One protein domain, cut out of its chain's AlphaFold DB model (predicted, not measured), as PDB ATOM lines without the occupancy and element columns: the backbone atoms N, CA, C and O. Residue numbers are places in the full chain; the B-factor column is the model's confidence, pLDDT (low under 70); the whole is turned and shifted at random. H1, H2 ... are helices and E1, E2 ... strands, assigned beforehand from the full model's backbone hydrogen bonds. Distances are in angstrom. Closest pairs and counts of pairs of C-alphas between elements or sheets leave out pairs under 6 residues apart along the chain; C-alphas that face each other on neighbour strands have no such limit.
ATOM      1  N   TYR A   3      44.474  43.827  82.792       96.75
ATOM      2  CA  TYR A   3      44.190  42.797  83.783       96.75
ATOM      3  C   TYR A   3      44.896  41.496  83.414       96.75
ATOM      4  O   TYR A   3      44.875  41.098  82.247       96.75
ATOM      5  N   ALA A   4      45.493  40.830  84.399       98.00
ATOM      6  CA  ALA A   4      46.064  39.511  84.209       98.00
ATOM      7  C   ALA A   4      45.475  38.480  85.173       98.00
ATOM      8  O   ALA A   4      45.237  38.745  86.346       98.00
ATOM      9  N   PHE A   5      45.330  37.271  84.666       97.50
ATOM     10  CA  PHE A   5      44.991  36.077  85.406       97.50
ATOM     11  C   PHE A   5      46.173  35.106  85.310       97.50
ATOM     12  O   PHE A   5      46.648  34.805  84.207       97.50
ATOM     13  N   ILE A   6      46.661  34.614  86.451       97.81
ATOM     14  CA  ILE A   6      47.804  33.697  86.506       97.81
ATOM     15  C   ILE A   6      47.422  32.409  87.239       97.81
ATOM     16  O   ILE A   6      47.268  32.387  88.461       97.81
ATOM     17  N   MET A   7      47.392  31.303  86.497       95.38
ATOM     18  CA  MET A   7      47.192  29.956  87.034       95.38
ATOM     19  C   MET A   7      48.516  29.310  87.437       95.38
ATOM     20  O   MET A   7      49.487  29.307  86.677       95.38
ATOM     21  N   ASN A   8      48.558  28.693  88.616       93.56
ATOM     22  CA  ASN A   8      49.624  27.761  88.962       93.56
ATOM     23  C   ASN A   8      49.376  26.399  88.297       93.56
ATOM     24  O   ASN A   8      48.319  25.803  88.473       93.56
ATOM     25  N   SER A   9      50.376  25.899  87.584       93.94
ATOM     26  CA  SER A   9      50.393  24.585  86.946       93.94
ATOM     27  C   SER A   9      51.636  23.801  87.374       93.94
ATOM     28  O   SER A   9      52.558  24.333  88.001       93.94
ATOM     29  N   ARG A  10      51.693  22.522  87.015       92.50
ATOM     30  CA  ARG A  10      52.846  21.650  87.256       92.50
ATOM     31  C   ARG A  10      53.973  21.926  86.271       92.50
ATOM     32  O   ARG A  10      55.134  21.820  86.663       92.50
ATOM     33  N   SER A  11      53.644  22.234  85.014       94.94
ATOM     34  CA  SER A  11      54.638  22.284  83.936       94.94
ATOM     35  C   SER A  11      54.484  23.426  82.932       94.94
ATOM     36  O   SER A  11      55.415  23.679  82.167       94.94
ATOM     37  N   LEU A  12      53.352  24.133  82.921       96.06
ATOM     38  CA  LEU A  12      53.062  25.138  81.901       96.06
ATOM     39  C   LEU A  12      53.776  26.463  82.186       96.06
ATOM     40  O   LEU A  12      54.002  26.857  83.336       96.06
ATOM     41  N   THR A  13      54.116  27.158  81.105       97.00
ATOM     42  CA  THR A  13      54.810  28.450  81.120       97.00
ATOM     43  C   THR A  13      53.994  29.487  80.360       97.00
ATOM     44  O   THR A  13      53.233  29.103  79.469       97.00
ATOM     45  N   PRO A  14      54.188  30.791  80.607       97.25
ATOM     46  CA  PRO A  14      53.540  31.830  79.814       97.25
ATOM     47  C   PRO A  14      53.869  31.714  78.321       97.25
ATOM     48  O   PRO A  14      53.033  32.017  77.476       97.25
ATOM     49  N   GLU A  15      55.067  31.240  77.973       96.19
ATOM     50  CA  GLU A  15      55.499  31.046  76.589       96.19
ATOM     51  C   GLU A  15      54.747  29.909  75.876       96.19
ATOM     52  O   GLU A  15      54.613  29.944  74.653       96.19
ATOM     53  N   THR A  16      54.265  28.907  76.614       94.88
ATOM     54  CA  THR A  16      53.564  27.737  76.054       94.88
ATOM     55  C   THR A  16      52.064  27.729  76.327       94.88
ATOM     56  O   THR A  16      51.335  26.990  75.671       94.88
ATOM     57  N   PHE A  17      51.602  28.525  77.287       96.94
ATOM     58  CA  PHE A  17      50.219  28.571  77.736       96.94
ATOM     59  C   PHE A  17      49.873  29.989  78.191       96.94
ATOM     60  O   PHE A  17      49.855  30.309  79.384       96.94
ATOM     61  N   SER A  18      49.630  30.862  77.217       97.56
ATOM     62  CA  SER A  18      49.030  32.165  77.471       97.56
ATOM     63  C   SER A  18      48.207  32.680  76.298       97.56
ATOM     64  O   SER A  18      48.370  32.243  75.158       97.56
ATOM     65  N   LEU A  19      47.312  33.616  76.598       97.25
ATOM     66  CA  LEU A  19      46.466  34.309  75.639       97.25
ATOM     67  C   LEU A  19      46.295  35.762  76.078       97.25
ATOM     68  O   LEU A  19      46.054  36.033  77.254       97.25
ATOM     69  N   SER A  20      46.364  36.680  75.118       97.06
ATOM     70  CA  SER A  20      45.939  38.068  75.297       97.06
ATOM     71  C   SER A  20      44.682  38.328  74.480       97.06
ATOM     72  O   SER A  20      44.613  37.940  73.314       97.06
ATOM     73  N   TYR A  21      43.722  39.026  75.069       95.25
ATOM     74  CA  TYR A  21      42.522  39.510  74.398       95.25
ATOM     75  C   TYR A  21      42.349  41.001  74.671       95.25
ATOM     76  O   TYR A  21      42.546  41.456  75.799       95.25
ATOM     77  N   GLU A  22      42.000  41.763  73.638       92.75
ATOM     78  CA  GLU A  22      41.766  43.200  73.746       92.75
ATOM     79  C   GLU A  22      40.338  43.541  73.336       92.75
ATOM     80  O   GLU A  22      39.883  43.168  72.256       92.75
ATOM     81  N   GLU A  23      39.648  44.300  74.180       86.44
ATOM     82  CA  GLU A  23      38.291  44.762  73.921       86.44
ATOM     83  C   GLU A  23      38.093  46.157  74.504       86.44
ATOM     84  O   GLU A  23      38.308  46.380  75.691       86.44
ATOM     85  N   GLN A  24      37.682  47.108  73.660       83.00
ATOM     86  CA  GLN A  24      37.338  48.475  74.080       83.00
ATOM     87  C   GLN A  24      38.454  49.177  74.886       83.00
ATOM     88  O   GLN A  24      38.202  49.937  75.813       83.00
ATOM     89  N   GLY A  25      39.724  48.916  74.548       86.75
ATOM     90  CA  GLY A  25      40.876  49.474  75.272       86.75
ATOM     91  C   GLY A  25      41.182  48.782  76.608       86.75
ATOM     92  O   GLY A  25      42.087  49.205  77.335       86.75
ATOM     93  N   ASN A  26      40.459  47.710  76.935       90.69
ATOM     94  CA  ASN A  26      40.840  46.759  77.964       90.69
ATOM     95  C   ASN A  26      41.724  45.660  77.380       90.69
ATOM     96  O   ASN A  26      41.490  45.205  76.266       90.69
ATOM     97  N   VAL A  27      42.717  45.227  78.151       95.56
ATOM     98  CA  VAL A  27      43.577  44.085  77.837       95.56
ATOM     99  C   VAL A  27      43.407  43.053  78.938       95.56
ATOM    100  O   VAL A  27      43.573  43.372  80.117       95.56
ATOM    101  N   TYR A  28      43.117  41.826  78.536       96.75
ATOM    102  CA  TYR A  28      42.990  40.660  79.394       96.75
ATOM    103  C   TYR A  28      44.096  39.685  79.027       96.75
ATOM    104  O   TYR A  28      44.205  39.279  77.871       96.75
ATOM    105  N   TYR A  29      44.925  39.328  79.998       98.19
ATOM    106  CA  TYR A  29      46.018  38.387  79.810       98.19
ATOM    107  C   TYR A  29      45.822  37.170  80.701       98.19
ATOM    108  O   TYR A  29      45.731  37.301  81.915       98.19
ATOM    109  N   PHE A  30      45.790  35.985  80.114       98.06
ATOM    110  CA  PHE A  30      45.652  34.724  80.835       98.06
ATOM    111  C   PHE A  30      46.922  33.923  80.623       98.06
ATOM    112  O   PHE A  30      47.338  33.740  79.481       98.06
ATOM    113  N   ALA A  31      47.547  33.448  81.696       97.94
ATOM    114  CA  ALA A  31      48.758  32.644  81.595       97.94
ATOM    115  C   ALA A  31      48.837  31.582  82.687       97.94
ATOM    116  O   ALA A  31      48.338  31.767  83.797       97.94
ATOM    117  N   ALA A  32      49.534  30.491  82.386       96.88
ATOM    118  CA  ALA A  32      49.962  29.537  83.394       96.88
ATOM    119  C   ALA A  32      51.448  29.716  83.728       96.88
ATOM    120  O   ALA A  32      52.262  30.091  82.885       96.88
ATOM    121  N   VAL A  33      51.802  29.431  84.976       97.69
ATOM    122  CA  VAL A  33      53.181  29.409  85.476       97.69
ATOM    123  C   VAL A  33      53.405  28.156  86.311       97.69
ATOM    124  O   VAL A  33      52.454  27.607  86.863       97.69
ATOM    125  N   HIS A  34      54.657  27.735  86.488       95.81
ATOM    126  CA  HIS A  34      54.999  26.567  87.312       95.81
ATOM    127  C   HIS A  34      55.918  26.923  88.500       95.81
ATOM    128  O   HIS A  34      57.026  26.408  88.684       95.81
ATOM    129  N   GLY A  35      55.447  27.842  89.346       96.75
ATOM    130  CA  GLY A  35      56.054  28.149  90.644       96.75
ATOM    131  C   GLY A  35      56.416  29.618  90.865       96.75
ATOM    132  O   GLY A  35      56.525  30.415  89.937       96.75
ATOM    133  N   MET A  36      56.668  29.960  92.133       97.69
ATOM    134  CA  MET A  36      56.769  31.348  92.616       97.69
ATOM    135  C   MET A  36      57.858  32.197  91.954       97.69
ATOM    136  O   MET A  36      57.731  33.416  91.877       97.69
ATOM    137  N   LYS A  37      58.962  31.597  91.491       98.00
ATOM    138  CA  LYS A  37      59.982  32.350  90.744       98.00
ATOM    139  C   LYS A  37      59.388  32.922  89.453       98.00
ATOM    140  O   LYS A  37      59.507  34.118  89.219       98.00
ATOM    141  N   MET A  38      58.701  32.083  88.682       98.19
ATOM    142  CA  MET A  38      58.083  32.472  87.419       98.19
ATOM    143  C   MET A  38      56.915  33.434  87.636       98.19
ATOM    144  O   MET A  38      56.795  34.407  86.903       98.19
ATOM    145  N   THR A  39      56.114  33.228  88.687       98.44
ATOM    146  CA  THR A  39      55.039  34.161  89.059       98.44
ATOM    147  C   THR A  39      55.571  35.575  89.292       98.44
ATOM    148  O   THR A  39      55.032  36.536  88.751       98.44
ATOM    149  N   ARG A  40      56.663  35.714  90.057       98.50
ATOM    150  CA  ARG A  40      57.286  37.017  90.347       98.50
ATOM    151  C   ARG A  40      57.906  37.653  89.107       98.50
ATOM    152  O   ARG A  40      57.726  38.844  88.874       98.50
ATOM    153  N   GLU A  41      58.613  36.863  88.299       98.38
ATOM    154  CA  GLU A  41      59.190  37.334  87.034       98.38
ATOM    155  C   GLU A  41      58.105  37.816  86.063       98.38
ATOM    156  O   GLU A  41      58.277  38.848  85.413       98.38
ATOM    157  N   LEU A  42      56.970  37.114  85.992       98.56
ATOM    158  CA  LEU A  42      55.830  37.534  85.187       98.56
ATOM    159  C   LEU A  42      55.184  38.809  85.742       98.56
ATOM    160  O   LEU A  42      54.950  39.736  84.975       98.56
ATOM    161  N   ALA A  43      54.966  38.909  87.055       98.50
ATOM    162  CA  ALA A  43      54.417  40.118  87.673       98.50
ATOM    163  C   ALA A  43      55.278  41.363  87.378       98.50
ATOM    164  O   ALA A  43      54.748  42.404  86.996       98.50
ATOM    165  N   LEU A  44      56.608  41.241  87.447       98.12
ATOM    166  CA  LEU A  44      57.542  42.307  87.060       98.12
ATOM    167  C   LEU A  44      57.410  42.709  85.583       98.12
ATOM    168  O   LEU A  44      57.409  43.899  85.262       98.12
ATOM    169  N   LYS A  45      57.279  41.736  84.672       98.25
ATOM    170  CA  LYS A  45      57.026  42.016  83.246       98.25
ATOM    171  C   LYS A  45      55.689  42.739  83.053       98.25
ATOM    172  O   LYS A  45      55.619  43.688  82.279       98.25
ATOM    173  N   LEU A  46      54.649  42.325  83.773       98.44
ATOM    174  CA  LEU A  46      53.316  42.925  83.701       98.44
ATOM    175  C   LEU A  46      53.314  44.377  84.213       98.44
ATOM    176  O   LEU A  46      52.693  45.231  83.580       98.44
ATOM    177  N   VAL A  47      54.088  44.699  85.259       98.19
ATOM    178  CA  VAL A  47      54.332  46.094  85.689       98.19
ATOM    179  C   VAL A  47      54.913  46.931  84.547       98.19
ATOM    180  O   VAL A  47      54.410  48.016  84.262       98.19
ATOM    181  N   GLN A  48      55.943  46.426  83.859       97.88
ATOM    182  CA  GLN A  48      56.577  47.127  82.730       97.88
ATOM    183  C   GLN A  48      55.618  47.332  81.549       97.88
ATOM    184  O   GLN A  48      55.790  48.263  80.766       97.88
ATOM    185  N   GLN A  49      54.605  46.475  81.431       97.81
ATOM    186  CA  GLN A  49      53.545  46.551  80.427       97.81
ATOM    187  C   GLN A  49      52.308  47.320  80.914       97.81
ATOM    188  O   GLN A  49      51.291  47.346  80.217       97.81
ATOM    189  N   GLU A  50      52.399  47.967  82.078       97.62
ATOM    190  CA  GLU A  50      51.369  48.818  82.678       97.62
ATOM    191  C   GLU A  50      50.081  48.085  83.082       97.62
ATOM    192  O   GLU A  50      49.022  48.710  83.198       97.62
ATOM    193  N   PHE A  51      50.159  46.775  83.331       97.69
ATOM    194  CA  PHE A  51      49.083  46.047  84.002       97.69
ATOM    195  C   PHE A  51      48.837  46.614  85.399       97.69
ATOM    196  O   PHE A  51      49.720  47.237  85.996       97.69
ATOM    197  N   LYS A  52      47.606  46.452  85.887       95.88
ATOM    198  CA  LYS A  52      47.157  47.024  87.165       95.88
ATOM    199  C   LYS A  52      46.664  45.979  88.149       95.88
ATOM    200  O   LYS A  52      46.876  46.157  89.342       95.88
ATOM    201  N   ILE A  53      46.050  44.912  87.648       96.25
ATOM    202  CA  ILE A  53      45.406  43.882  88.461       96.25
ATOM    203  C   ILE A  53      45.952  42.518  88.047       96.25
ATOM    204  O   ILE A  53      46.089  42.247  86.848       96.25
ATOM    205  N   ILE A  54      46.264  41.686  89.039       97.44
ATOM    206  CA  ILE A  54      46.548  40.262  88.885       97.44
ATOM    207  C   ILE A  54      45.634  39.460  89.808       97.44
ATOM    208  O   ILE A  54      45.705  39.633  91.024       97.44
ATOM    209  N   ASP A  55      44.905  38.500  89.246       97.81
ATOM    210  CA  ASP A  55      44.302  37.416  90.023       97.81
ATOM    211  C   ASP A  55      45.167  36.157  89.946       97.81
ATOM    212  O   ASP A  55      45.584  35.720  88.868       97.81
ATOM    213  N   LEU A  56      45.472  35.593  91.114       97.44
ATOM    214  CA  LEU A  56      46.309  34.411  91.271       97.44
ATOM    215  C   LEU A  56      45.474  33.188  91.643       97.44
ATOM    216  O   LEU A  56      44.820  33.157  92.687       97.44
ATOM    217  N   CYS A  57      45.599  32.130  90.852       92.69
ATOM    218  CA  CYS A  57      44.728  30.968  90.962       92.69
ATOM    219  C   CYS A  57      45.472  29.635  91.026       92.69
ATOM    220  O   CYS A  57      46.618  29.504  90.576       92.69
ATOM    221  N   GLY A  58      44.831  28.639  91.641       85.88
ATOM    222  CA  GLY A  58      45.463  27.392  92.070       85.88
ATOM    223  C   GLY A  58      46.042  27.492  93.486       85.88
ATOM    224  O   GLY A  58      45.423  28.035  94.391       85.88
ATOM    225  N   ASN A  59      47.249  26.967  93.718       88.88
ATOM    226  CA  ASN A  59      47.840  26.882  95.066       88.88
ATOM    227  C   ASN A  59      48.422  28.222  95.581       88.88
ATOM    228  O   ASN A  59      49.519  28.248  96.152       88.88
ATOM    229  N   TYR A  60      47.750  29.350  95.348       96.06
ATOM    230  CA  TYR A  60      48.106  30.639  95.945       96.06
ATOM    231  C   TYR A  60      47.327  30.873  97.240       96.06
ATOM    232  O   TYR A  60      46.281  30.289  97.483       96.06
ATOM    233  N   ASN A  61      47.892  31.695  98.114       95.75
ATOM    234  CA  ASN A  61      47.291  32.099  99.378       95.75
ATOM    235  C   ASN A  61      47.744  33.529  99.703       95.75
ATOM    236  O   ASN A  61      48.563  34.097  98.975       95.75
ATOM    237  N   ALA A  62      47.268  34.086 100.818       96.81
ATOM    238  CA  ALA A  62      47.604  35.447 101.238       96.81
ATOM    239  C   ALA A  62      49.119  35.725 101.296       96.81
ATOM    240  O   ALA A  62      49.568  36.777 100.847       96.81
ATOM    241  N   GLU A  63      49.921  34.781 101.802       98.00
ATOM    242  CA  GLU A  63      51.381  34.931 101.883       98.00
ATOM    243  C   GLU A  63      52.016  35.009 100.488       98.00
ATOM    244  O   GLU A  63      52.807  35.909 100.207       98.00
ATOM    245  N   LYS A  64      51.634  34.101  99.583       98.00
ATOM    246  CA  LYS A  64      52.156  34.078  98.211       98.00
ATOM    247  C   LYS A  64      51.691  35.289  97.401       98.00
ATOM    248  O   LYS A  64      52.482  35.840  96.642       98.00
ATOM    249  N   ALA A  65      50.443  35.725  97.569       97.75
ATOM    250  CA  ALA A  65      49.934  36.939  96.933       97.75
ATOM    251  C   ALA A  65      50.704  38.181  97.410       97.75
ATOM    252  O   ALA A  65      51.103  39.014  96.595       97.75
ATOM    253  N   ALA A  66      51.010  38.265  98.711       98.06
ATOM    254  CA  ALA A  66      51.854  39.321  99.259       98.06
ATOM    255  C   ALA A  66      53.289  39.278  98.699       98.06
ATOM    256  O   ALA A  66      53.831  40.328  98.357       98.06
ATOM    257  N   ASP A  67      53.895  38.095  98.545       98.19
ATOM    258  CA  ASP A  67      55.216  37.938  97.907       98.19
ATOM    259  C   ASP A  67      55.214  38.444  96.453       98.19
ATOM    260  O   ASP A  67      56.093  39.209  96.054       98.19
ATOM    261  N   VAL A  68      54.182  38.108  95.671       98.31
ATOM    262  CA  VAL A  68      54.029  38.603  94.291       98.31
ATOM    263  C   VAL A  68      53.849  40.122  94.261       98.31
ATOM    264  O   VAL A  68      54.521  40.800  93.483       98.31
ATOM    265  N   ARG A  69      53.006  40.677  95.139       98.00
ATOM    266  CA  ARG A  69      52.811  42.129  95.255       98.00
ATOM    267  C   ARG A  69      54.104  42.856  95.619       98.00
ATOM    268  O   ARG A  69      54.395  43.903  95.048       98.00
ATOM    269  N   ASN A  70      54.888  42.301  96.543       97.94
ATOM    270  CA  ASN A  70      56.182  42.856  96.938       97.94
ATOM    271  C   ASN A  70      57.191  42.804  95.788       97.94
ATOM    272  O   ASN A  70      57.904  43.780  95.562       97.94
ATOM    273  N   ALA A  71      57.229  41.701  95.035       97.06
ATOM    274  CA  ALA A  71      58.062  41.593  93.841       97.06
ATOM    275  C   ALA A  71      57.675  42.623  92.768       97.06
ATOM    276  O   ALA A  71      58.545  43.109  92.061       97.06
ATOM    277  N   ALA A  72      56.395  42.990  92.685       97.31
ATOM    278  CA  ALA A  72      55.886  44.050  91.819       97.31
ATOM    279  C   ALA A  72      56.014  45.467  92.418       97.31
ATOM    280  O   ALA A  72      55.378  46.394  91.921       97.31
ATOM    281  N   GLU A  73      56.775  45.645  93.504       96.75
ATOM    282  CA  GLU A  73      56.967  46.927  94.203       96.75
ATOM    283  C   GLU A  73      55.648  47.599  94.642       96.75
ATOM    284  O   GLU A  73      55.555  48.817  94.779       96.75
ATOM    285  N   GLY A  74      54.594  46.804  94.855       95.00
ATOM    286  CA  GLY A  74      53.261  47.302  95.195       95.00
ATOM    287  C   GLY A  74      52.539  48.040  94.061       95.00
ATOM    288  O   GLY A  74      51.492  48.629  94.318       95.00
ATOM    289  N   LEU A  75      53.064  48.001  92.829       97.00
ATOM    290  CA  LEU A  75      52.493  48.667  91.648       97.00
ATOM    291  C   LEU A  75      51.324  47.898  91.014       97.00
ATOM    292  O   LEU A  75      50.672  48.417  90.108       97.00
ATOM    293  N   LEU A  76      51.073  46.677  91.492       96.19
ATOM    294  CA  LEU A  76      49.948  45.836  91.109       96.19
ATOM    295  C   LEU A  76      49.032  45.604  92.306       96.19
ATOM    296  O   LEU A  76      49.490  45.337  93.423       96.19
ATOM    297  N   GLU A  77      47.735  45.648  92.039       96.06
ATOM    298  CA  GLU A  77      46.747  44.975  92.863       96.06
ATOM    299  C   GLU A  77      46.853  43.473  92.598       96.06
ATOM    300  O   GLU A  77      46.886  43.039  91.446       96.06
ATOM    301  N   VAL A  78      47.005  42.690  93.664       97.31
ATOM    302  CA  VAL A  78      47.216  41.245  93.574       97.31
ATOM    303  C   VAL A  78      46.231  40.561  94.500       97.31
ATOM    304  O   VAL A  78      46.314  40.717  95.722       97.31
ATOM    305  N   SER A  79      45.355  39.780  93.893       96.75
ATOM    306  CA  SER A  79      44.327  38.986  94.547       96.75
ATOM    307  C   SER A  79      44.593  37.499  94.346       96.75
ATOM    308  O   SER A  79      45.463  37.103  93.567       96.75
ATOM    309  N   TYR A  80      43.887  36.653  95.091       96.56
ATOM    310  CA  TYR A  80      43.987  35.203  94.955       96.56
ATOM    311  C   TYR A  80      42.622  34.543  95.124       96.56
ATOM    312  O   TYR A  80      41.779  35.062  95.857       96.56
ATOM    313  N   ALA A  81      42.426  33.401  94.462       95.75
ATOM    314  CA  ALA A  81      41.194  32.631  94.573       95.75
ATOM    315  C   ALA A  81      40.928  32.184  96.019       95.75
ATOM    316  O   ALA A  81      41.781  31.605  96.697       95.75
ATOM    317  N   LYS A  82      39.714  32.468  96.476       96.06
ATOM    318  CA  LYS A  82      39.117  32.050  97.741       96.06
ATOM    319  C   LYS A  82      37.847  31.267  97.426       96.06
ATOM    320  O   LYS A  82      37.274  31.412  96.352       96.06
ATOM    321  N   TYR A  83      37.405  30.461  98.377       95.50
ATOM    322  CA  TYR A  83      36.181  29.679  98.267       95.50
ATOM    323  C   TYR A  83      35.362  29.851  99.539       95.50
ATOM    324  O   TYR A  83      35.926  29.995 100.631       95.50
ATOM    325  N   SER A  84      34.039  29.772  99.400       94.69
ATOM    326  CA  SER A  84      33.166  29.519 100.542       94.69
ATOM    327  C   SER A  84      33.569  28.193 101.207       94.69
ATOM    328  O   SER A  84      34.203  27.333 100.588       94.69
ATOM    329  N   GLN A  85      33.200  27.982 102.473       94.44
ATOM    330  CA  GLN A  85      33.506  26.710 103.140       94.44
ATOM    331  C   GLN A  85      32.901  25.506 102.393       94.44
ATOM    332  O   GLN A  85      33.512  24.438 102.338       94.44
ATOM    333  N   GLU A  86      31.710  25.682 101.822       94.19
ATOM    334  CA  GLU A  86      31.020  24.650 101.054       94.19
ATOM    335  C   GLU A  86      31.725  24.370  99.724       94.19
ATOM    336  O   GLU A  86      32.040  23.215  99.429       94.19
ATOM    337  N   ASP A  87      32.045  25.405  98.946       95.69
ATOM    338  CA  ASP A  87      32.719  25.229  97.660       95.69
ATOM    339  C   ASP A  87      34.145  24.713  97.824       95.69
ATOM    340  O   ASP A  87      34.575  23.881  97.029       95.69
ATOM    341  N   GLN A  88      34.845  25.095  98.896       95.19
ATOM    342  CA  GLN A  88      36.153  24.532  99.224       95.19
ATOM    343  C   GLN A  88      36.056  23.015  99.436       95.19
ATOM    344  O   GLN A  88      36.833  22.256  98.857       95.19
ATOM    345  N   ALA A  89      35.079  22.552 100.223       95.50
ATOM    346  CA  ALA A  89      34.886  21.124 100.473       95.50
ATOM    347  C   ALA A  89      34.522  20.359  99.188       95.50
ATOM    348  O   ALA A  89      34.976  19.233  98.975       95.50
ATOM    349  N   ARG A  90      33.720  20.974  98.311       95.00
ATOM    350  CA  ARG A  90      33.335  20.393  97.019       95.00
ATOM    351  C   ARG A  90      34.513  20.347  96.045       95.00
ATOM    352  O   ARG A  90      34.685  19.338  95.366       95.00
ATOM    353  N   PHE A  91      35.340  21.389  96.018       94.88
ATOM    354  CA  PHE A  91      36.568  21.444  95.228       94.88
ATOM    355  C   PHE A  91      37.568  20.368  95.665       94.88
ATOM    356  O   PHE A  91      38.086  19.629  94.831       94.88
ATOM    357  N   GLU A  92      37.784  20.201  96.971       94.19
ATOM    358  CA  GLU A  92      38.662  19.158  97.523       94.19
ATOM    359  C   GLU A  92      38.162  17.731  97.249       94.19
ATOM    360  O   GLU A  92      38.959  16.794  97.188       94.19
ATOM    361  N   ALA A  93      36.851  17.557  97.062       95.19
ATOM    362  CA  ALA A  93      36.242  16.276  96.723       95.19
ATOM    363  C   ALA A  93      36.345  15.915  95.226       95.19
ATOM    364  O   ALA A  93      35.999  14.789  94.848       95.19
ATOM    365  N   LEU A  94      36.810  16.830  94.366       94.12
ATOM    366  CA  LEU A  94      36.984  16.557  92.941       94.12
ATOM    367  C   LEU A  94      38.049  15.476  92.719       94.12
ATOM    368  O   LEU A  94      39.181  15.560  93.192       94.12
ATOM    369  N   THR A  95      37.697  14.457  91.935       92.50
ATOM    370  CA  THR A  95      38.636  13.395  91.525       92.50
ATOM    371  C   THR A  95      39.384  13.734  90.235       92.50
ATOM    372  O   THR A  95      40.421  13.137  89.948       92.50
ATOM    373  N   VAL A  96      38.869  14.705  89.478       90.31
ATOM    374  CA  VAL A  96      39.425  15.248  88.236       90.31
ATOM    375  C   VAL A  96      39.196  16.760  88.204       90.31
ATOM    376  O   VAL A  96      38.159  17.243  88.650       90.31
ATOM    377  N   SER A  97      40.165  17.513  87.686       90.69
ATOM    378  CA  SER A  97      40.148  18.987  87.665       90.69
ATOM    379  C   SER A  97      40.847  19.568  86.428       90.69
ATOM    380  O   SER A  97      41.286  20.712  86.424       90.69
ATOM    381  N   ASP A  98      40.950  18.775  85.362       91.94
ATOM    382  CA  ASP A  98      41.562  19.144  84.082       91.94
ATOM    383  C   ASP A  98      40.694  20.096  83.242       91.94
ATOM    384  O   ASP A  98      41.232  20.798  82.392       91.94
ATOM    385  N   LYS A  99      39.376  20.165  83.478       95.69
ATOM    386  CA  LYS A  99      38.479  21.168  82.883       95.69
ATOM    387  C   LYS A  99      38.160  22.282  83.869       95.69
ATOM    388  O   LYS A  99      37.416  22.074  84.826       95.69
ATOM    389  N   TYR A 100      38.679  23.467  83.597       93.94
ATOM    390  CA  TYR A 100      38.653  24.593  84.517       93.94
ATOM    391  C   TYR A 100      38.039  25.831  83.851       93.94
ATOM    392  O   TYR A 100      38.435  26.199  82.745       93.94
ATOM    393  N   GLY A 101      37.052  26.451  84.500       97.06
ATOM    394  CA  GLY A 101      36.399  27.665  84.022       97.06
ATOM    395  C   GLY A 101      36.917  28.931  84.703       97.06
ATOM    396  O   GLY A 101      37.101  28.965  85.914       97.06
ATOM    397  N   ILE A 102      37.101  29.991  83.929       97.12
ATOM    398  CA  ILE A 102      37.420  31.333  84.418       97.12
ATOM    399  C   ILE A 102      36.314  32.256  83.943       97.12
ATOM    400  O   ILE A 102      36.023  32.285  82.748       97.12
ATOM    401  N   ILE A 103      35.730  33.041  84.840       97.38
ATOM    402  CA  ILE A 103      34.789  34.093  84.449       97.38
ATOM    403  C   ILE A 103      35.293  35.419  84.994       97.38
ATOM    404  O   ILE A 103      35.400  35.603  86.201       97.38
ATOM    405  N   VAL A 104      35.603  36.351  84.099       95.06
ATOM    406  CA  VAL A 104      36.033  37.705  84.450       95.06
ATOM    407  C   VAL A 104      34.859  38.656  84.266       95.06
ATOM    408  O   VAL A 104      34.284  38.712  83.175       95.06
ATOM    409  N   LEU A 105      34.530  39.440  85.296       90.62
ATOM    410  CA  LEU A 105      33.625  40.577  85.122       90.62
ATOM    411  C   LEU A 105      34.377  41.680  84.368       90.62
ATOM    412  O   LEU A 105      35.435  42.136  84.805       90.62
ATOM    413  N   GLY A 106      33.867  42.063  83.201       83.19
ATOM    414  CA  GLY A 106      34.495  43.024  82.308       83.19
ATOM    415  C   GLY A 106      34.742  44.373  82.987       83.19
ATOM    416  O   GLY A 106      33.925  44.863  83.761       83.19
ATOM    417  N   PHE A 107      35.880  44.996  82.682       81.12
ATOM    418  CA  PHE A 107      36.208  46.321  83.195       81.12
ATOM    419  C   PHE A 107      35.526  47.353  82.299       81.12
ATOM    420  O   PHE A 107      35.852  47.458  81.119       81.12
ATOM    421  N   GLU A 108      34.560  48.101  82.823       70.88
ATOM    422  CA  GLU A 108      33.827  49.079  82.023       70.88
ATOM    423  C   GLU A 108      34.754  50.094  81.326       70.88
ATOM    424  O   GLU A 108      35.597  50.747  81.942       70.88
ATOM    425  N   SER A 109      34.480  50.343  80.047       47.75
ATOM    426  CA  SER A 109      34.250  51.716  79.600       47.75
ATOM    427  C   SER A 109      32.846  51.775  78.996       47.75
ATOM    428  O   SER A 109      32.677  51.860  77.780       47.75
ATOM    429  N   ALA A 110      31.829  51.656  79.852       45.56
ATOM    430  CA  ALA A 110      30.406  51.646  79.512       45.56
ATOM    431  C   ALA A 110      29.904  53.027  79.041       45.56
ATOM    432  O   ALA A 110      28.981  53.597  79.615       45.56
ATOM    433  N   GLN A 111      30.535  53.616  78.021       45.84
ATOM    434  CA  GLN A 111      30.109  54.915  77.490       45.84
ATOM    435  C   GLN A 111      29.506  54.863  76.085       45.84
ATOM    436  O   GLN A 111      28.831  55.820  75.721       45.84
ATOM    437  N   GLU A 112      29.658  53.782  75.306       52.03
ATOM    438  CA  GLU A 112      29.230  53.818  73.891       52.03
ATOM    439  C   GLU A 112      28.493  52.576  73.351       52.03
ATOM    440  O   GLU A 112      28.037  52.597  72.207       52.03
ATOM    441  N   LYS A 113      28.290  51.519  74.148       52.16
ATOM    442  CA  LYS A 113      27.431  50.378  73.777       52.16
ATOM    443  C   LYS A 113      26.574  49.923  74.946       52.16
ATOM    444  O   LYS A 113      26.949  50.134  76.093       52.16
ATOM    445  N   ASP A 114      25.443  49.306  74.611       57.44
ATOM    446  CA  ASP A 114      24.575  48.615  75.557       57.44
ATOM    447  C   ASP A 114      25.404  47.554  76.314       57.44
ATOM    448  O   ASP A 114      25.864  46.591  75.690       57.44
ATOM    449  N   PRO A 115      25.668  47.735  77.623       53.75
ATOM    450  CA  PRO A 115      26.457  46.797  78.424       53.75
ATOM    451  C   PRO A 115      25.823  45.403  78.503       53.75
ATOM    452  O   PRO A 115      26.490  44.451  78.894       53.75
ATOM    453  N   SER A 116      24.547  45.268  78.121       54.41
ATOM    454  CA  SER A 116      23.786  44.025  78.237       54.41
ATOM    455  C   SER A 116      24.111  42.951  77.188       54.41
ATOM    456  O   SER A 116      23.561  41.856  77.280       54.41
ATOM    457  N   GLU A 117      25.004  43.200  76.216       64.88
ATOM    458  CA  GLU A 117      25.179  42.278  75.076       64.88
ATOM    459  C   GLU A 117      26.548  41.583  74.939       64.88
ATOM    460  O   GLU A 117      26.663  40.656  74.134       64.88
ATOM    461  N   SER A 118      27.603  41.967  75.668       80.88
ATOM    462  CA  SER A 118      28.933  41.366  75.440       80.88
ATOM    463  C   SER A 118      29.258  40.243  76.427       80.88
ATOM    464  O   SER A 118      29.629  40.487  77.578       80.88
ATOM    465  N   LEU A 119      29.175  39.009  75.925       89.88
ATOM    466  CA  LEU A 119      29.773  37.814  76.514       89.88
ATOM    467  C   LEU A 119      30.798  37.240  75.528       89.88
ATOM    468  O   LEU A 119      30.435  36.718  74.474       89.88
ATOM    469  N   MET A 120      32.081  37.327  75.871       93.06
ATOM    470  CA  MET A 120      33.165  36.740  75.080       93.06
ATOM    471  C   MET A 120      33.583  35.398  75.677       93.06
ATOM    472  O   MET A 120      33.722  35.291  76.892       93.06
ATOM    473  N   ARG A 121      33.843  34.394  74.831       95.69
ATOM    474  CA  ARG A 121      34.375  33.080  75.232       95.69
ATOM    475  C   ARG A 121      35.717  32.776  74.567       95.69
ATOM    476  O   ARG A 121      35.842  32.872  73.350       95.69
ATOM    477  N   LEU A 122      36.709  32.385  75.355       96.75
ATOM    478  CA  LEU A 122      38.052  32.021  74.904       96.75
ATOM    479  C   LEU A 122      38.431  30.654  75.475       96.75
ATOM    480  O   LEU A 122      37.862  30.205  76.470       96.75
ATOM    481  N   GLU A 123      39.420  30.005  74.871       96.69
ATOM    482  CA  GLU A 123      39.915  28.710  75.334       96.69
ATOM    483  C   GLU A 123      41.442  28.662  75.299       96.69
ATOM    484  O   GLU A 123      42.081  29.156  74.367       96.69
ATOM    485  N   LEU A 124      42.019  28.030  76.317       94.81
ATOM    486  CA  LEU A 124      43.432  27.684  76.413       94.81
ATOM    487  C   LEU A 124      43.529  26.209  76.793       94.81
ATOM    488  O   LEU A 124      43.130  25.815  77.884       94.81
ATOM    489  N   GLN A 125      44.038  25.380  75.886       94.94
ATOM    490  CA  GLN A 125      44.057  23.927  76.050       94.94
ATOM    491  C   GLN A 125      45.483  23.386  76.061       94.94
ATOM    492  O   GLN A 125      46.372  23.893  75.374       94.94
ATOM    493  N   SER A 126      45.700  22.342  76.851       92.50
ATOM    494  CA  SER A 126      46.962  21.612  76.950       92.50
ATOM    495  C   SER A 126      46.702  20.177  77.404       92.50
ATOM    496  O   SER A 126      45.578  19.809  77.730       92.50
ATOM    497  N   GLU A 127      47.752  19.359  77.471       89.06
ATOM    498  CA  GLU A 127      47.642  18.012  78.047       89.06
ATOM    499  C   GLU A 127      47.395  18.028  79.567       89.06
ATOM    500  O   GLU A 127      46.960  17.023  80.123       89.06
ATOM    501  N   GLU A 128      47.687  19.144  80.248       88.50
ATOM    502  CA  GLU A 128      47.563  19.269  81.704       88.50
ATOM    503  C   GLU A 128      46.225  19.895  82.121       88.50
ATOM    504  O   GLU A 128      45.543  19.373  83.000       88.50
ATOM    505  N   TYR A 129      45.859  21.003  81.475       87.88
ATOM    506  CA  TYR A 129      44.654  21.778  81.760       87.88
ATOM    507  C   TYR A 129      43.987  22.268  80.476       87.88
ATOM    508  O   TYR A 129      44.657  22.737  79.551       87.88
ATOM    509  N   ASN A 130      42.657  22.222  80.485       94.69
ATOM    510  CA  ASN A 130      41.759  22.838  79.522       94.69
ATOM    511  C   ASN A 130      40.988  23.951  80.227       94.69
ATOM    512  O   ASN A 130      40.095  23.698  81.039       94.69
ATOM    513  N   THR A 131      41.373  25.181  79.922       95.81
ATOM    514  CA  THR A 131      40.868  26.396  80.541       95.81
ATOM    515  C   THR A 131      39.866  27.075  79.615       95.81
ATOM    516  O   THR A 131      40.198  27.436  78.485       95.81
ATOM    517  N   TYR A 132      38.646  27.264  80.109       97.88
ATOM    518  CA  TYR A 132      37.528  27.872  79.396       97.88
ATOM    519  C   TYR A 132      37.239  29.221  80.031       97.88
ATOM    520  O   TYR A 132      36.922  29.303  81.211       97.88
ATOM    521  N   ILE A 133      37.391  30.288  79.262       97.81
ATOM    522  CA  ILE A 133      37.377  31.652  79.776       97.81
ATOM    523  C   ILE A 133      36.131  32.346  79.253       97.81
ATOM    524  O   ILE A 133      35.876  32.326  78.050       97.81
ATOM    525  N   ALA A 134      35.388  33.004  80.134       97.00
ATOM    526  CA  ALA A 134      34.353  33.954  79.777       97.00
ATOM    527  C   ALA A 134      34.716  35.350  80.287       97.00
ATOM    528  O   ALA A 134      35.175  35.513  81.416       97.00
ATOM    529  N   ILE A 135      34.494  36.363  79.456       94.81
ATOM    530  CA  ILE A 135      34.532  37.768  79.864       94.81
ATOM    531  C   ILE A 135      33.109  38.283  79.707       94.81
ATOM    532  O   ILE A 135      32.592  38.354  78.590       94.81
ATOM    533  N   ALA A 136      32.465  38.572  80.833       92.88
ATOM    534  CA  ALA A 136      31.060  38.945  80.903       92.88
ATOM    535  C   ALA A 136      30.933  40.419  81.285       92.88
ATOM    536  O   ALA A 136      31.565  40.860  82.238       92.88
ATOM    537  N   ALA A 137      30.118  41.190  80.564       88.69
ATOM    538  CA  ALA A 137      29.906  42.598  80.902       88.69
ATOM    539  C   ALA A 137      29.022  42.820  82.138       88.69
ATOM    540  O   ALA A 137      29.108  43.879  82.755       88.69
ATOM    541  N   THR A 138      28.196  41.840  82.508       89.81
ATOM    542  CA  THR A 138      27.308  41.925  83.671       89.81
ATOM    543  C   THR A 138      27.329  40.633  84.480       89.81
ATOM    544  O   THR A 138      27.781  39.586  84.007       89.81
ATOM    545  N   GLU A 139      26.815  40.705  85.705       91.69
ATOM    546  CA  GLU A 139      26.680  39.552  86.596       91.69
ATOM    547  C   GLU A 139      25.664  38.538  86.044       91.69
ATOM    548  O   GLU A 139      25.891  37.335  86.132       91.69
ATOM    549  N   GLU A 140      24.615  38.987  85.346       92.31
ATOM    550  CA  GLU A 140      23.671  38.092  84.665       92.31
ATOM    551  C   GLU A 140      24.337  37.311  83.526       92.31
ATOM    552  O   GLU A 140      24.111  36.109  83.374       92.31
ATOM    553  N   LEU A 141      25.194  37.965  82.734       93.69
ATOM    554  CA  LEU A 141      25.961  37.290  81.683       93.69
ATOM    555  C   LEU A 141      27.011  36.339  82.270       93.69
ATOM    556  O   LEU A 141      27.272  35.283  81.694       93.69
ATOM    557  N   ALA A 142      27.591  36.682  83.421       95.62
ATOM    558  CA  ALA A 142      28.480  35.788  84.150       95.62
ATOM    559  C   ALA A 142      27.732  34.552  84.669       95.62
ATOM    560  O   ALA A 142      28.236  33.438  84.533       95.62
ATOM    561  N   ALA A 143      26.512  34.725  85.185       96.38
ATOM    562  CA  ALA A 143      25.655  33.624  85.616       96.38
ATOM    563  C   ALA A 143      25.304  32.705  84.440       96.38
ATOM    564  O   ALA A 143      25.441  31.486  84.551       96.38
ATOM    565  N   GLN A 144      24.938  33.282  83.289       96.44
ATOM    566  CA  GLN A 144      24.687  32.517  82.067       96.44
ATOM    567  C   GLN A 144      25.928  31.719  81.641       96.44
ATOM    568  O   GLN A 144      25.832  30.526  81.361       96.44
ATOM    569  N   ALA A 145      27.107  32.346  81.643       97.50
ATOM    570  CA  ALA A 145      28.353  31.664  81.306       97.50
ATOM    571  C   ALA A 145      28.671  30.520  82.282       97.50
ATOM    572  O   ALA A 145      29.109  29.452  81.854       97.50
ATOM    573  N   ALA A 146      28.416  30.710  83.577       98.19
ATOM    574  CA  ALA A 146      28.613  29.678  84.588       98.19
ATOM    575  C   ALA A 146      27.662  28.487  84.387       98.19
ATOM    576  O   ALA A 146      28.086  27.334  84.493       98.19
ATOM    577  N   GLN A 147      26.398  28.751  84.045       97.88
ATOM    578  CA  GLN A 147      25.415  27.715  83.718       97.88
ATOM    579  C   GLN A 147      25.829  26.914  82.481       97.88
ATOM    580  O   GLN A 147      25.784  25.681  82.512       97.88
ATOM    581  N   ASP A 148      26.280  27.594  81.424       97.62
ATOM    582  CA  ASP A 148      26.762  26.955  80.199       97.62
ATOM    583  C   ASP A 148      27.987  26.075  80.486       97.62
ATOM    584  O   ASP A 148      28.013  24.897  80.127       97.62
ATOM    585  N   MET A 149      28.974  26.604  81.218       98.06
ATOM    586  CA  MET A 149      30.166  25.858  81.633       98.06
ATOM    587  C   MET A 149      29.813  24.629  82.485       98.06
ATOM    588  O   MET A 149      30.350  23.540  82.268       98.06
ATOM    589  N   ALA A 150      28.875  24.756  83.427       96.81
ATOM    590  CA  ALA A 150      28.403  23.621  84.216       96.81
ATOM    591  C   ALA A 150      27.738  22.549  83.331       96.81
ATOM    592  O   ALA A 150      27.987  21.355  83.510       96.81
ATOM    593  N   ALA A 151      26.932  22.955  82.342       96.81
ATOM    594  CA  ALA A 151      26.293  22.042  81.391       96.81
ATOM    595  C   ALA A 151      27.297  21.348  80.448       96.81
ATOM    596  O   ALA A 151      27.091  20.196  80.060       96.81
ATOM    597  N   GLU A 152      28.402  22.013  80.115       96.56
ATOM    598  CA  GLU A 152      29.508  21.481  79.304       96.56
ATOM    599  C   GLU A 152      30.447  20.537  80.088       96.56
ATOM    600  O   GLU A 152      31.361  19.917  79.523       96.56
ATOM    601  N   GLY A 153      30.208  20.387  81.393       95.88
ATOM    602  CA  GLY A 153      30.979  19.515  82.270       95.88
ATOM    603  C   GLY A 153      32.329  20.103  82.671       95.88
ATOM    604  O   GLY A 153      33.294  19.353  82.815       95.88
ATOM    605  N   ILE A 154      32.419  21.428  82.818       97.25
ATOM    606  CA  ILE A 154      33.524  22.068  83.543       97.25
ATOM    607  C   ILE A 154      33.516  21.586  84.996       97.25
ATOM    608  O   ILE A 154      32.456  21.363  85.571       97.25
ATOM    609  N   HIS A 155      34.691  21.370  85.590       96.50
ATOM    610  CA  HIS A 155      34.787  20.755  86.917       96.50
ATOM    611  C   HIS A 155      34.669  21.767  88.056       96.50
ATOM    612  O   HIS A 155      34.169  21.420  89.121       96.50
ATOM    613  N   PHE A 156      35.125  23.000  87.840       96.81
ATOM    614  CA  PHE A 156      35.018  24.122  88.771       96.81
ATOM    615  C   PHE A 156      35.225  25.441  88.025       96.81
ATOM    616  O   PHE A 156      35.820  25.452  86.940       96.81
ATOM    617  N   ILE A 157      34.752  26.538  88.612       97.69
ATOM    618  CA  ILE A 157      34.924  27.890  88.078       97.69
ATOM    619  C   ILE A 157      35.586  28.771  89.130       97.69
ATOM    620  O   ILE A 157      35.265  28.679  90.313       97.69
ATOM    621  N   GLU A 158      36.475  29.654  88.696       96.50
ATOM    622  CA  GLU A 158      36.908  30.790  89.502       96.50
ATOM    623  C   GLU A 158      36.447  32.097  88.849       96.50
ATOM    624  O   GLU A 158      36.580  32.315  87.640       96.50
ATOM    625  N   LEU A 159      35.855  32.945  89.681       96.69
ATOM    626  CA  LEU A 159      35.315  34.244  89.341       96.69
ATOM    627  C   LEU A 159      36.358  35.319  89.643       96.69
ATOM    628  O   LEU A 159      36.894  35.423  90.747       96.69
ATOM    629  N   CYS A 160      36.654  36.130  88.643       93.62
ATOM    630  CA  CYS A 160      37.824  36.985  88.616       93.62
ATOM    631  C   CYS A 160      37.473  38.447  88.313       93.62
ATOM    632  O   CYS A 160      36.420  38.763  87.753       93.62
ATOM    633  N   GLY A 161      38.372  39.362  88.669       85.50
ATOM    634  CA  GLY A 161      38.109  40.796  88.663       85.50
ATOM    635  C   GLY A 161      37.338  41.214  89.915       85.50
ATOM    636  O   GLY A 161      37.824  41.042  91.027       85.50
ATOM    637  N   TYR A 162      36.143  41.778  89.743       85.62
ATOM    638  CA  TYR A 162      35.367  42.392  90.833       85.62
ATOM    639  C   TYR A 162      34.304  41.474  91.463       85.62
ATOM    640  O   TYR A 162      33.278  41.962  91.946       85.62
ATOM    641  N   PHE A 163      34.518  40.157  91.434       91.50
ATOM    642  CA  PHE A 163      33.654  39.199  92.127       91.50
ATOM    643  C   PHE A 163      34.094  39.029  93.578       91.50
ATOM    644  O   PHE A 163      35.139  38.431  93.833       91.50
ATOM    645  N   ASP A 164      33.286  39.534  94.505       91.94
ATOM    646  CA  ASP A 164      33.413  39.262  95.934       91.94
ATOM    647  C   ASP A 164      32.645  37.984  96.332       91.94
ATOM    648  O   ASP A 164      32.093  37.269  95.492       91.94
ATOM    649  N   GLU A 165      32.638  37.681  97.630       94.88
ATOM    650  CA  GLU A 165      31.976  36.495  98.182       94.88
ATOM    651  C   GLU A 165      30.456  36.496  97.956       94.88
ATOM    652  O   GLU A 165      29.884  35.441  97.690       94.88
ATOM    653  N   GLU A 166      29.807  37.662  98.044       95.06
ATOM    654  CA  GLU A 166      28.354  37.792  97.884       95.06
ATOM    655  C   GLU A 166      27.956  37.446  96.449       95.06
ATOM    656  O   GLU A 166      27.161  36.533  96.228       95.06
ATOM    657  N   LYS A 167      28.609  38.080  95.471       94.75
ATOM    658  CA  LYS A 167      28.368  37.810  94.048       94.75
ATOM    659  C   LYS A 167      28.720  36.379  93.669       94.75
ATOM    660  O   LYS A 167      28.026  35.757  92.871       94.75
ATOM    661  N   ALA A 168      29.791  35.827  94.239       96.00
ATOM    662  CA  ALA A 168      30.143  34.429  94.014       96.00
ATOM    663  C   ALA A 168      29.055  33.471  94.513       96.00
ATOM    664  O   ALA A 168      28.762  32.485  93.833       96.00
ATOM    665  N   GLY A 169      28.425  33.788  95.648       96.44
ATOM    666  CA  GLY A 169      27.256  33.076  96.160       96.44
ATOM    667  C   GLY A 169      26.078  33.113  95.187       96.44
ATOM    668  O   GLY A 169      25.519  32.066  94.874       96.44
ATOM    669  N   GLU A 170      25.762  34.280  94.623       96.38
ATOM    670  CA  GLU A 170      24.679  34.416  93.636       96.38
ATOM    671  C   GLU A 170      24.929  33.587  92.365       96.38
ATOM    672  O   GLU A 170      24.021  32.934  91.843       96.38
ATOM    673  N   ILE A 171      26.174  33.550  91.879       96.81
ATOM    674  CA  ILE A 171      26.553  32.698  90.743       96.81
ATOM    675  C   ILE A 171      26.470  31.211  91.116       96.81
ATOM    676  O   ILE A 171      25.997  30.406  90.309       96.81
ATOM    677  N   ALA A 172      26.901  30.832  92.323       96.69
ATOM    678  CA  ALA A 172      26.804  29.460  92.819       96.69
ATOM    679  C   ALA A 172      25.342  28.983  92.901       96.69
ATOM    680  O   ALA A 172      25.033  27.882  92.432       96.69
ATOM    681  N   ASP A 173      24.442  29.838  93.391       96.38
ATOM    682  CA  ASP A 173      22.996  29.606  93.408       96.38
ATOM    683  C   ASP A 173      22.440  29.452  91.983       96.38
ATOM    684  O   ASP A 173      21.673  28.525  91.703       96.38
ATOM    685  N   ALA A 174      22.860  30.315  91.049       95.12
ATOM    686  CA  ALA A 174      22.411  30.283  89.656       95.12
ATOM    687  C   ALA A 174      22.796  28.985  88.927       95.12
ATOM    688  O   ALA A 174      22.071  28.542  88.029       95.12
ATOM    689  N   VAL A 175      23.907  28.350  89.311       95.12
ATOM    690  CA  VAL A 175      24.303  27.021  88.812       95.12
ATOM    691  C   VAL A 175      23.811  25.869  89.694       95.12
ATOM    692  O   VAL A 175      24.237  24.729  89.495       95.12
ATOM    693  N   GLU A 176      22.916  26.140  90.648       95.56
ATOM    694  CA  GLU A 176      22.352  25.183  91.610       95.56
ATOM    695  C   GLU A 176      23.431  24.401  92.379       95.56
ATOM    696  O   GLU A 176      23.282  23.202  92.629       95.56
ATOM    697  N   HIS A 177      24.566  25.042  92.674       93.69
ATOM    698  CA  HIS A 177      25.747  24.402  93.257       93.69
ATOM    699  C   HIS A 177      26.114  23.084  92.549       93.69
ATOM    700  O   HIS A 177      26.436  22.081  93.187       93.69
ATOM    701  N   LYS A 178      26.068  23.040  91.209       93.75
ATOM    702  CA  LYS A 178      26.492  21.852  90.434       93.75
ATOM    703  C   LYS A 178      28.005  21.684  90.399       93.75
ATOM    704  O   LYS A 178      28.496  20.560  90.421       93.75
ATOM    705  N   ILE A 179      28.740  22.793  90.434       96.00
ATOM    706  CA  ILE A 179      30.211  22.837  90.429       96.00
ATOM    707  C   ILE A 179      30.733  23.799  91.509       96.00
ATOM    708  O   ILE A 179      29.959  24.657  91.939       96.00
ATOM    709  N   PRO A 180      31.965  23.628  92.020       97.19
ATOM    710  CA  PRO A 180      32.561  24.558  92.976       97.19
ATOM    711  C   PRO A 180      32.840  25.914  92.327       97.19
ATOM    712  O   PRO A 180      33.358  25.957  91.205       97.19
ATOM    713  N   ILE A 181      32.537  26.989  93.053       97.50
ATOM    714  CA  ILE A 181      32.778  28.375  92.633       97.50
ATOM    715  C   ILE A 181      33.789  29.038  93.577       97.50
ATOM    716  O   ILE A 181      33.580  29.091  94.788       97.50
ATOM    717  N   GLY A 182      34.898  29.526  93.021       96.88
ATOM    718  CA  GLY A 182      35.880  30.365  93.716       96.88
ATOM    719  C   GLY A 182      35.797  31.825  93.274       96.88
ATOM    720  O   GLY A 182      35.202  32.117  92.241       96.88
ATOM    721  N   TYR A 183      36.404  32.745  94.023       96.38
ATOM    722  CA  TYR A 183      36.393  34.184  93.734       96.38
ATOM    723  C   TYR A 183      37.698  34.884  94.136       96.38
ATOM    724  O   TYR A 183      38.362  34.468  95.090       96.38
ATOM    725  N   CYS A 184      38.080  35.948  93.427       92.44
ATOM    726  CA  CYS A 184      39.324  36.687  93.690       92.44
ATOM    727  C   CYS A 184      39.131  38.060  94.362       92.44
ATOM    728  O   CYS A 184      40.070  38.531  95.005       92.44
TER     729      CYS A 184
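This is residues 3 to 184 of the 185 residues of an uncharacterized protein of Clostridiales bacterium (UniProt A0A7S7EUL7). Two halves of like build stand back to back: two five-stranded sheets lie face to face as a sandwich, and two helices cover the outward side of each, H1 and H2 on E2 E3 E1 E4 E5 and H4 and H5 on E7 E8 E6 E9 E10. H3 lies near the E10 edge of the second sheet, on the stretch that joins the halves. The printed part has 182 residues with five named helices and ten named strands, along the chain E1 E2 E3 H1 E4 H2 E5 H3 E6 E7 E8 H4 E9 H5 E10; both sheets are mixed, in the orders E2 E3 E1 E4 E5 and E7 E8 E6 E9 E10, and the class is mixed, helices and strands. The whole is compact, with a radius of gyration of the C-alphas of 15.4 A and spans of 45 by 40 by 30 A.

E1, residues 3 to 8, begins at C-alpha 3 (44.190, 42.797, 83.783) and is 16.8 A long. E2 is residues 18 to 23, E3 residues 26 to 33, 22.6 A, and H1 residues 36 to 48, 18.6 A. E4, residues 53 to 57, H2, residues 62 to 71, and E5, residues 77 to 80, complete the first half. H3, residues 85 to 92, comes next. E6 is residues 99 to 105, 20.1 A, beginning at C-alpha 99 (38.479, 21.168, 82.883). E7, residues 119 to 125, is 19.9 A long, E8, residues 130 to 136, 19.4 A, and H4, residues 139 to 151, 18.3 A. E9 is residues 156 to 160, H5 residues 165 to 174, and E10 residues 181 to 183, ending at C-alpha 183 (36.393, 34.184, 93.734).

In the first sheet the hairpin E2 and E3 is antiparallel, with N 21 and O 28 at 2.9 A, within hydrogen-bond range. E3 and E1 are parallel, with N 5 and O 29 at 2.8 A; E1 and E4 are parallel, with N 6 and O 55 at 2.9 A; E4 and E5 are parallel, with N 54 and O 77 at 2.8 A. H1 and H2 are on the same face of this sheet, at heights of 9.5 A and 8.2 A, and touch at a steep tilt of 48 degrees, the C-alphas of Arg 40 and Val 68 being closest at 5.4 A. E3, H1, E4 is a split strand-helix-strand unit, its two parallel strands having E1 between them, with a right-handed crossover. In the second sheet, twisted with C-alphas up to 4.4 A off its best plane, the hairpin E7 and E8 has N 122 and O 133 at 2.8 A. E8 and E6 are parallel, with N 102 and O 132 at 2.8 A; E6 and E9 with N 103 and O 158 at 3.0 A; E9 and E10 with N 182 and O 157 at 2.9 A. H4 and H5 are on the same face, at heights of 8.2 A and 8.4 A, and touch at a steep tilt of 52 degrees, closest at the C-alphas of Ala 143 and Ile 171, 5.3 A. H3 only grazes this sheet, with residues 86 to 91. The facing parts of the two sheets are 10.4 A centre to centre; E4 and E9 come closest at the C-alphas of Asp 55 and Cys 160, 6.6 A. In H1, H2, H3, H4 and H5 every O i to N i+4 pair is within hydrogen-bond range.

The C-alphas farthest apart are those of Thr 95 and Glu 112, 45.1 A. The printed part has no cut. The link E6 to E7 is long, with 13 residues. The mean pLDDT of the printed part is 92.9, and residues 109 to 117 are under 70.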